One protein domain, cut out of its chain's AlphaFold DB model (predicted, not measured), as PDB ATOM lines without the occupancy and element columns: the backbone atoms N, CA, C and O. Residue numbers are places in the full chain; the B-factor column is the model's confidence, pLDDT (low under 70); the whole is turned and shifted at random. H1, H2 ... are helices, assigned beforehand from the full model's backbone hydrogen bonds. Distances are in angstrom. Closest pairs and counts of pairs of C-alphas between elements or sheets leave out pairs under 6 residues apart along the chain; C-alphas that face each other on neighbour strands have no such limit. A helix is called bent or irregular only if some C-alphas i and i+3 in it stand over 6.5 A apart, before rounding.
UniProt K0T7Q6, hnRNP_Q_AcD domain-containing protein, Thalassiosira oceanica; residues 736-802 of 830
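This is residues 736 to 802 of the 830 residues of the protein "hnRNP_Q_AcD domain-containing protein" of Thalassiosira oceanica (UniProt K0T7Q6). Look for two long helices, H1 and H3, lying side by side and running the same way, with the short helices H2 and H4 both over one side of this pair. H2 sits near the first halves of the two long helices, while the link from H3 to H4 swings past the last end of H3 and folds back to bring H4 over H3. The printed part has 67 residues with four named helices, in the order H1, H2, H3, H4, and no named strand; its class is all helix. It is compact, with a radius of gyration of the C-alphas of 11.0 A, and spans 30 by 22 by 21 A.

Begin at Val 736 and pass to C-alpha 744 at (26.503, 53.816, 29.665), where H1 starts; it covers residues 744 to 755 and is 16.5 A long from first to last C-alpha. Next comes H2, residues 765 to 771, 9.8 A long. Find C-alpha 776 at (34.072, 51.643, 33.880); from there H3, the longest helix, runs through residues 776 to 788 over 18.6 A. H4, residues 798 to 801, ends at C-alpha 801 at (34.708, 37.226, 30.535). H4 is neither bent nor irregular, but only just: C-alphas 798 and 801 are 6.3 A apart.

Start with H1 and H3, which touch; their closest C-alphas, those of Val 746 and Leu 780, are 5.9 A apart. They run the same way at a shallow tilt of 14 degrees. Leu 771 of H2 brings it close to both, but not clearly touching: its C-alpha is 7.8 A from that of Val 746 in H1 and 5.7 A from that of Ala 779 in H3, the closest pairs. H2 and H1 run opposite ways at a steep tilt of 59 degrees. H2 is about perpendicular to H3, at 72 degrees, only just past steep. H3 touches H4 with residues 782 to 786 alone; the closest C-alphas, of Phe 786 and Cys 800, are 7.2 A apart. H2 and H4 are close but not clearly touching, with the C-alphas of Val 767 and Val 801 closest at 7.3 A. H1 and H4 are apart. In H1, H2 and H3 every O i to N i+4 pair is within hydrogen-bond range; H4 is too short for such a pair.

Look to Val 736 and Lys 793 for the two C-alphas farthest apart, at 31.1 A. The printed part has no cut. The link from H2 to H3 is tight, and those from H1 to H2 and from H3 to H4 are short. The mean pLDDT of the printed part is 90.5; residue 795 and residues 797 to 802 are under 70.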
ATOM      1  N   VAL A 736      18.706  41.123  40.808       91.06
ATOM      2  CA  VAL A 736      19.208  40.607  39.534       91.06
ATOM      3  C   VAL A 736      19.755  41.789  38.749       91.06
ATOM      4  O   VAL A 736      18.992  42.629  38.286       91.06
ATOM      5  N   VAL A 737      21.082  41.866  38.637       95.81
ATOM      6  CA  VAL A 737      21.751  42.926  37.880       95.81
ATOM      7  C   VAL A 737      21.444  42.727  36.402       95.81
ATOM      8  O   VAL A 737      21.877  41.745  35.796       95.81
ATOM      9  N   THR A 738      20.680  43.656  35.842       96.88
ATOM     10  CA  THR A 738      20.346  43.681  34.419       96.88
ATOM     11  C   THR A 738      21.453  44.374  33.623       96.88
ATOM     12  O   THR A 738      22.435  44.867  34.171       96.88
ATOM     13  N   GLU A 739      21.312  44.445  32.305       96.44
ATOM     14  CA  GLU A 739      22.173  45.303  31.488       96.44
ATOM     15  C   GLU A 739      21.840  46.795  31.651       96.44
ATOM     16  O   GLU A 739      22.721  47.640  31.525       96.44
ATOM     17  N   ALA A 740      20.591  47.140  31.988       96.62
ATOM     18  CA  ALA A 740      20.195  48.528  32.222       96.62
ATOM     19  C   ALA A 740      20.915  49.149  33.435       96.62
ATOM     20  O   ALA A 740      21.118  50.362  33.470       96.62
ATOM     21  N   ASP A 741      21.342  48.302  34.376       97.06
ATOM     22  CA  ASP A 741      22.143  48.626  35.557       97.06
ATOM     23  C   ASP A 741      23.623  48.968  35.279       97.06
ATOM     24  O   ASP A 741      24.334  49.352  36.214       97.06
ATOM     25  N   LEU A 742      24.121  48.756  34.056       97.69
ATOM     26  CA  LEU A 742      25.529  48.966  33.703       97.69
ATOM     27  C   LEU A 742      25.827  50.428  33.315       97.69
ATOM     28  O   LEU A 742      24.936  51.119  32.811       97.69
ATOM     29  N   PRO A 743      27.082  50.897  33.484       97.81
ATOM     30  CA  PRO A 743      27.518  52.203  32.986       97.81
ATOM     31  C   PRO A 743      27.279  52.360  31.478       97.81
ATOM     32  O   PRO A 743      27.313  51.383  30.725       97.81
ATOM     33  N   MET A 744      27.014  53.588  31.022       97.69
ATOM     34  CA  MET A 744      26.503  53.816  29.665       97.69
ATOM     35  C   MET A 744      27.504  53.405  28.577       97.69
ATOM     36  O   MET A 744      27.092  52.835  27.563       97.69
ATOM     37  N   MET A 745      28.809  53.606  28.793       98.12
ATOM     38  CA  MET A 745      29.821  53.187  27.818       98.12
ATOM     39  C   MET A 745      29.943  51.661  27.771       98.12
ATOM     40  O   MET A 745      30.056  51.090  26.688       98.12
ATOM     41  N   VAL A 746      29.839  50.984  28.921       98.00
ATOM     42  CA  VAL A 746      29.826  49.510  28.998       98.00
ATOM     43  C   VAL A 746      28.619  48.950  28.240       98.00
ATOM     44  O   VAL A 746      28.767  48.015  27.459       98.00
ATOM     45  N   ARG A 747      27.434  49.560  28.387       97.94
ATOM     46  CA  ARG A 747      26.233  49.193  27.611       97.94
ATOM     47  C   ARG A 747      26.429  49.392  26.106       97.94
ATOM     48  O   ARG A 747      26.021  48.536  25.328       97.94
ATOM     49  N   TYR A 748      27.082  50.477  25.690       98.19
ATOM     50  CA  TYR A 748      27.390  50.721  24.278       98.19
ATOM     51  C   TYR A 748      28.396  49.701  23.715       98.19
ATOM     52  O   TYR A 748      28.178  49.149  22.638       98.19
ATOM     53  N   ALA A 749      29.445  49.361  24.471       98.00
ATOM     54  CA  ALA A 749      30.400  48.315  24.103       98.00
ATOM     55  C   ALA A 749      29.727  46.934  23.968       98.00
ATOM     56  O   ALA A 749      29.976  46.218  22.998       98.00
ATOM     57  N   LEU A 750      28.818  46.582  24.884       97.62
ATOM     58  CA  LEU A 750      28.023  45.351  24.802       97.62
ATOM     59  C   LEU A 750      27.055  45.339  23.609       97.62
ATOM     60  O   LEU A 750      26.915  44.307  22.950       97.62
ATOM     61  N   ALA A 751      26.419  46.471  23.296       97.44
ATOM     62  CA  ALA A 751      25.583  46.605  22.106       97.44
ATOM     63  C   ALA A 751      26.401  46.375  20.823       97.44
ATOM     64  O   ALA A 751      25.995  45.571  19.985       97.44
ATOM     65  N   ASN A 752      27.592  46.973  20.720       97.31
ATOM     66  CA  ASN A 752      28.502  46.763  19.590       97.31
ATOM     67  C   ASN A 752      28.944  45.293  19.476       97.31
ATOM     68  O   ASN A 752      28.858  44.715  18.395       97.31
ATOM     69  N   LEU A 753      29.331  44.656  20.588       96.81
ATOM     70  CA  LEU A 753      29.713  43.236  20.640       96.81
ATOM     71  C   LEU A 753      28.587  42.272  20.227       96.81
ATOM     72  O   LEU A 753      28.866  41.175  19.738       96.81
ATOM     73  N   ARG A 754      27.319  42.656  20.403       95.62
ATOM     74  CA  ARG A 754      26.171  41.910  19.862       95.62
ATOM     75  C   ARG A 754      25.952  42.181  18.382       95.62
ATOM     76  O   ARG A 754      25.689  41.241  17.638       95.62
ATOM     77  N   THR A 755      26.086  43.431  17.939       95.94
ATOM     78  CA  THR A 755      26.006  43.799  16.516       95.94
ATOM     79  C   THR A 755      27.071  43.074  15.687       95.94
ATOM     80  O   THR A 755      26.785  42.659  14.566       95.94
ATOM     81  N   THR A 756      28.261  42.836  16.245       95.88
ATOM     82  CA  THR A 756      29.326  42.026  15.625       95.88
ATOM     83  C   THR A 756      29.220  40.520  15.915       95.88
ATOM     84  O   THR A 756      30.109  39.763  15.530       95.88
ATOM     85  N   GLY A 757      28.175  40.050  16.608       95.06
ATOM     86  CA  GLY A 757      27.932  38.628  16.905       95.06
ATOM     87  C   GLY A 757      28.900  37.965  17.900       95.06
ATOM     88  O   GLY A 757      28.827  36.748  18.112       95.06
ATOM     89  N   HIS A 758      29.795  38.739  18.521       94.12
ATOM     90  CA  HIS A 758      30.792  38.234  19.469       94.12
ATOM     91  C   HIS A 758      30.146  37.810  20.792       94.12
ATOM     92  O   HIS A 758      30.483  36.761  21.344       94.12
ATOM     93  N   VAL A 759      29.161  38.579  21.254       95.06
ATOM     94  CA  VAL A 759      28.335  38.285  22.432       95.06
ATOM     95  C   VAL A 759      26.909  37.958  21.985       95.06
ATOM     96  O   VAL A 759      26.377  38.577  21.065       95.06
ATOM     97  N   ASP A 760      26.285  36.973  22.629       88.25
ATOM     98  CA  ASP A 760      24.916  36.565  22.307       88.25
ATOM     99  C   ASP A 760      23.880  37.584  22.836       88.25
ATOM    100  O   ASP A 760      24.157  38.414  23.709       88.25
ATOM    101  N   GLN A 761      22.659  37.561  22.288       87.69
ATOM    102  CA  GLN A 761      21.665  38.628  22.510       87.69
ATOM    103  C   GLN A 761      21.273  38.829  23.984       87.69
ATOM    104  O   GLN A 761      20.997  39.953  24.388       87.69
ATOM    105  N   ASN A 762      21.315  37.771  24.797       90.19
ATOM    106  CA  ASN A 762      21.083  37.835  26.236       90.19
ATOM    107  C   ASN A 762      22.387  37.515  26.973       90.19
ATOM    108  O   ASN A 762      22.941  36.431  26.807       90.19
ATOM    109  N   LEU A 763      22.853  38.448  27.804       93.12
ATOM    110  CA  LEU A 763      23.951  38.202  28.738       93.12
ATOM    111  C   LEU A 763      23.397  37.666  30.054       93.12
ATOM    112  O   LEU A 763      22.395  38.174  30.558       93.12
ATOM    113  N   ASP A 764      24.082  36.687  30.640       93.88
ATOM    114  CA  ASP A 764      23.763  36.226  31.986       93.88
ATOM    115  C   ASP A 764      23.879  37.378  32.992       93.88
ATOM    116  O   ASP A 764      24.892  38.081  33.047       93.88
ATOM    117  N   GLY A 765      22.894  37.498  33.889       94.44
ATOM    118  CA  GLY A 765      22.928  38.459  35.002       94.44
ATOM    119  C   GLY A 765      24.119  38.262  35.954       94.44
ATOM    120  O   GLY A 765      24.443  39.151  36.741       94.44
ATOM    121  N   SER A 766      24.817  37.122  35.861       92.56
ATOM    122  CA  SER A 766      26.131  36.931  36.482       92.56
ATOM    123  C   SER A 766      27.190  37.837  35.845       92.56
ATOM    124  O   SER A 766      27.854  38.573  36.570       92.56
ATOM    125  N   VAL A 767      27.294  37.860  34.510       94.75
ATOM    126  CA  VAL A 767      28.269  38.673  33.760       94.75
ATOM    127  C   VAL A 767      27.960  40.163  33.902       94.75
ATOM    128  O   VAL A 767      28.858  40.934  34.236       94.75
ATOM    129  N   CYS A 768      26.690  40.571  33.796       96.50
ATOM    130  CA  CYS A 768      26.282  41.943  34.135       96.50
ATOM    131  C   CYS A 768      26.622  42.276  35.604       96.50
ATOM    132  O   CYS A 768      27.128  43.353  35.911       96.50
ATOM    133  N   GLY A 769      26.445  41.317  36.517       95.50
ATOM    134  CA  GLY A 769      26.856  41.422  37.917       95.50
ATOM    135  C   GLY A 769      28.372  41.474  38.169       95.50
ATOM    136  O   GLY A 769      28.762  41.865  39.272       95.50
ATOM    137  N   MET A 770      29.218  41.110  37.197       96.44
ATOM    138  CA  MET A 770      30.673  41.324  37.227       96.44
ATOM    139  C   MET A 770      31.036  42.679  36.618       96.44
ATOM    140  O   MET A 770      31.712  43.473  37.267       96.44
ATOM    141  N   LEU A 771      30.512  42.994  35.429       96.88
ATOM    142  CA  LEU A 771      30.759  44.265  34.740       96.88
ATOM    143  C   LEU A 771      30.301  45.481  35.571       96.88
ATOM    144  O   LEU A 771      30.972  46.504  35.550       96.88
ATOM    145  N   LYS A 772      29.237  45.359  36.384       97.25
ATOM    146  CA  LYS A 772      28.802  46.407  37.337       97.25
ATOM    147  C   LYS A 772      29.756  46.607  38.531       97.25
ATOM    148  O   LYS A 772      29.618  47.579  39.266       97.25
ATOM    149  N   ARG A 773      30.676  45.670  38.788       95.75
ATOM    150  CA  ARG A 773      31.642  45.729  39.906       95.75
ATOM    151  C   ARG A 773      33.019  46.233  39.489       95.75
ATOM    152  O   ARG A 773      33.766  46.684  40.353       95.75
ATOM    153  N   LEU A 774      33.360  46.123  38.210       95.75
ATOM    154  CA  LEU A 774      34.585  46.690  37.660       95.75
ATOM    155  C   LEU A 774      34.425  48.214  37.501       95.75
ATOM    156  O   LEU A 774      33.333  48.673  37.157       95.75
ATOM    157  N   PRO A 775      35.489  49.014  37.698       97.12
ATOM    158  CA  PRO A 775      35.502  50.402  37.249       97.12
ATOM    159  C   PRO A 775      35.226  50.480  35.741       97.12
ATOM    160  O   PRO A 775      35.747  49.660  34.986       97.12
ATOM    161  N   GLU A 776      34.462  51.479  35.292       97.50
ATOM    162  CA  GLU A 776      34.072  51.643  33.880       97.50
ATOM    163  C   GLU A 776      35.233  51.497  32.865       97.50
ATOM    164  O   GLU A 776      35.067  50.708  31.934       97.50
ATOM    165  N   PRO A 777      36.427  52.110  33.032       97.06
ATOM    166  CA  PRO A 777      37.538  51.895  32.095       97.06
ATOM    167  C   PRO A 777      38.089  50.457  32.095       97.06
ATOM    168  O   PRO A 777      38.500  49.965  31.048       97.06
ATOM    169  N   VAL A 778      38.057  49.748  33.231       95.50
ATOM    170  CA  VAL A 778      38.495  48.340  33.323       95.50
ATOM    171  C   VAL A 778      37.469  47.419  32.665       95.50
ATOM    172  O   VAL A 778      37.840  46.489  31.953       95.50
ATOM    173  N   ALA A 779      36.174  47.699  32.846       97.31
ATOM    174  CA  ALA A 779      35.098  46.995  32.155       97.31
ATOM    175  C   ALA A 779      35.183  47.194  30.631       97.31
ATOM    176  O   ALA A 779      35.063  46.226  29.884       97.31
ATOM    177  N   LEU A 780      35.448  48.421  30.168       97.88
ATOM    178  CA  LEU A 780      35.645  48.728  28.749       97.88
ATOM    179  C   LEU A 780      36.865  48.008  28.166       97.88
ATOM    180  O   LEU A 780      36.711  47.290  27.185       97.88
ATOM    181  N   SER A 781      38.034  48.118  28.800       96.75
ATOM    182  CA  SER A 781      39.263  47.446  28.348       96.75
ATOM    183  C   SER A 781      39.120  45.915  28.332       96.75
ATOM    184  O   SER A 781      39.618  45.244  27.427       96.75
ATOM    185  N   SER A 782      38.356  45.348  29.273       95.94
ATOM    186  CA  SER A 782      38.026  43.915  29.294       95.94
ATOM    187  C   SER A 782      37.136  43.503  28.110       95.94
ATOM    188  O   SER A 782      37.354  42.450  27.510       95.94
ATOM    189  N   LEU A 783      36.149  44.328  27.741       97.00
ATOM    190  CA  LEU A 783      35.277  44.097  26.582       97.00
ATOM    191  C   LEU A 783      35.997  44.333  25.244       97.00
ATOM    192  O   LEU A 783      35.734  43.619  24.279       97.00
ATOM    193  N   GLU A 784      36.930  45.282  25.191       96.38
ATOM    194  CA  GLU A 784      37.820  45.522  24.052       96.38
ATOM    195  C   GLU A 784      38.774  44.338  23.838       96.38
ATOM    196  O   GLU A 784      38.830  43.789  22.737       96.38
ATOM    197  N   THR A 785      39.414  43.852  24.906       94.69
ATOM    198  CA  THR A 785      40.245  42.635  24.870       94.69
ATOM    199  C   THR A 785      39.422  41.443  24.373       94.69
ATOM    200  O   THR A 785      39.819  40.789  23.411       94.69
ATOM    201  N   PHE A 786      38.223  41.222  24.929       95.50
ATOM    202  CA  PHE A 786      37.291  40.184  24.466       95.50
ATOM    203  C   PHE A 786      36.908  40.336  22.980       95.50
ATOM    204  O   PHE A 786      36.780  39.333  22.280       95.50
ATOM    205  N   SER A 787      36.760  41.567  22.473       95.44
ATOM    206  CA  SER A 787      36.464  41.836  21.054       95.44
ATOM    207  C   SER A 787      37.600  41.427  20.109       95.44
ATOM    208  O   SER A 787      37.344  41.114  18.950       95.44
ATOM    209  N   SER A 788      38.839  41.382  20.610       93.69
ATOM    210  CA  SER A 788      40.021  40.942  19.858       93.69
ATOM    211  C   SER A 788      40.249  39.422  19.890       93.69
ATOM    212  O   SER A 788      41.034  38.897  19.101       93.69
ATOM    213  N   CYS A 789      39.571  38.692  20.785       91.69
ATOM    214  CA  CYS A 789      39.786  37.259  20.968       91.69
ATOM    215  C   CYS A 789      39.175  36.428  19.830       91.69
ATOM    216  O   CYS A 789      37.976  36.491  19.558       91.69
ATOM    217  N   ASP A 790      39.987  35.557  19.221       89.94
ATOM    218  CA  ASP A 790      39.548  34.637  18.168       89.94
ATOM    219  C   ASP A 790      38.544  33.593  18.697       89.94
ATOM    220  O   ASP A 790      38.899  32.544  19.248       89.94
ATOM    221  N   LEU A 791      37.261  33.882  18.475       82.75
ATOM    222  CA  LEU A 791      36.134  33.052  18.897       82.75
ATOM    223  C   LEU A 791      36.159  31.639  18.297       82.75
ATOM    224  O   LEU A 791      35.568  30.736  18.889       82.75
ATOM    225  N   SER A 792      36.843  31.411  17.168       80.56
ATOM    226  CA  SER A 792      36.928  30.080  16.546       80.56
ATOM    227  C   SER A 792      37.736  29.086  17.389       80.56
ATOM    228  O   SER A 792      37.480  27.881  17.349       80.56
ATOM    229  N   LYS A 793      38.666  29.595  18.208       75.62
ATOM    230  CA  LYS A 793      39.506  28.816  19.130       75.62
ATOM    231  C   LYS A 793      38.864  28.650  20.515       75.62
ATOM    232  O   LYS A 793      39.329  27.843  21.321       75.62
ATOM    233  N   MET A 794      37.786  29.382  20.812       76.44
ATOM    234  CA  MET A 794      37.146  29.386  22.128       76.44
ATOM    235  C   MET A 794      36.080  28.294  22.274       76.44
ATOM    236  O   MET A 794      35.032  28.316  21.637       76.44
ATOM    237  N   ARG A 795      36.290  27.372  23.222       64.56
ATOM    238  CA  ARG A 795      35.349  26.274  23.532       64.56
ATOM    239  C   ARG A 795      34.007  26.739  24.138       64.56
ATOM    240  O   ARG A 795      33.081  25.941  24.250       64.56
ATOM    241  N   SER A 796      33.911  27.997  24.570       74.06
ATOM    242  CA  SER A 796      32.715  28.623  25.153       74.06
ATOM    243  C   SER A 796      32.849  30.147  25.079       74.06
ATOM    244  O   SER A 796      33.812  30.688  25.624       74.06
ATOM    245  N   LYS A 797      31.884  30.846  24.461       66.50
ATOM    246  CA  LYS A 797      31.874  32.323  24.396       66.50
ATOM    247  C   LYS A 797      31.826  32.969  25.786       66.50
ATOM    248  O   LYS A 797      32.542  33.926  26.054       66.50
ATOM    249  N   VAL A 798      30.990  32.433  26.680       61.66
ATOM    250  CA  VAL A 798      30.678  33.043  27.988       61.66
ATOM    251  C   VAL A 798      31.866  32.974  28.958       61.66
ATOM    252  O   VAL A 798      31.993  33.802  29.855       61.66
ATOM    253  N   SER A 799      32.764  32.002  28.779       58.16
ATOM    254  CA  SER A 799      33.820  31.700  29.753       58.16
ATOM    255  C   SER A 799      35.004  32.674  29.740       58.16
ATOM    256  O   SER A 799      35.704  32.753  30.739       58.16
ATOM    257  N   CYS A 800      35.232  33.428  28.658       58.41
ATOM    258  CA  CYS A 800      36.380  34.344  28.561       58.41
ATOM    259  C   CYS A 800      36.214  35.631  29.387       58.41
ATOM    260  O   CYS A 800      37.205  36.181  29.856       58.41
ATOM    261  N   VAL A 801      34.977  36.076  29.646       57.34
ATOM    262  CA  VAL A 801      34.708  37.226  30.535       57.34
ATOM    263  C   VAL A 801      34.925  36.857  32.019       57.34
ATOM    264  O   VAL A 801      34.913  37.730  32.881       57.34
ATOM    265  N   VAL A 802      35.133  35.569  32.332       51.22
ATOM    266  CA  VAL A 802      35.379  35.039  33.684       51.22
ATOM    267  C   VAL A 802      36.858  34.651  33.838       51.22
ATOM    268  O   VAL A 802      37.203  33.479  33.992       51.22
TER     269      VAL A 802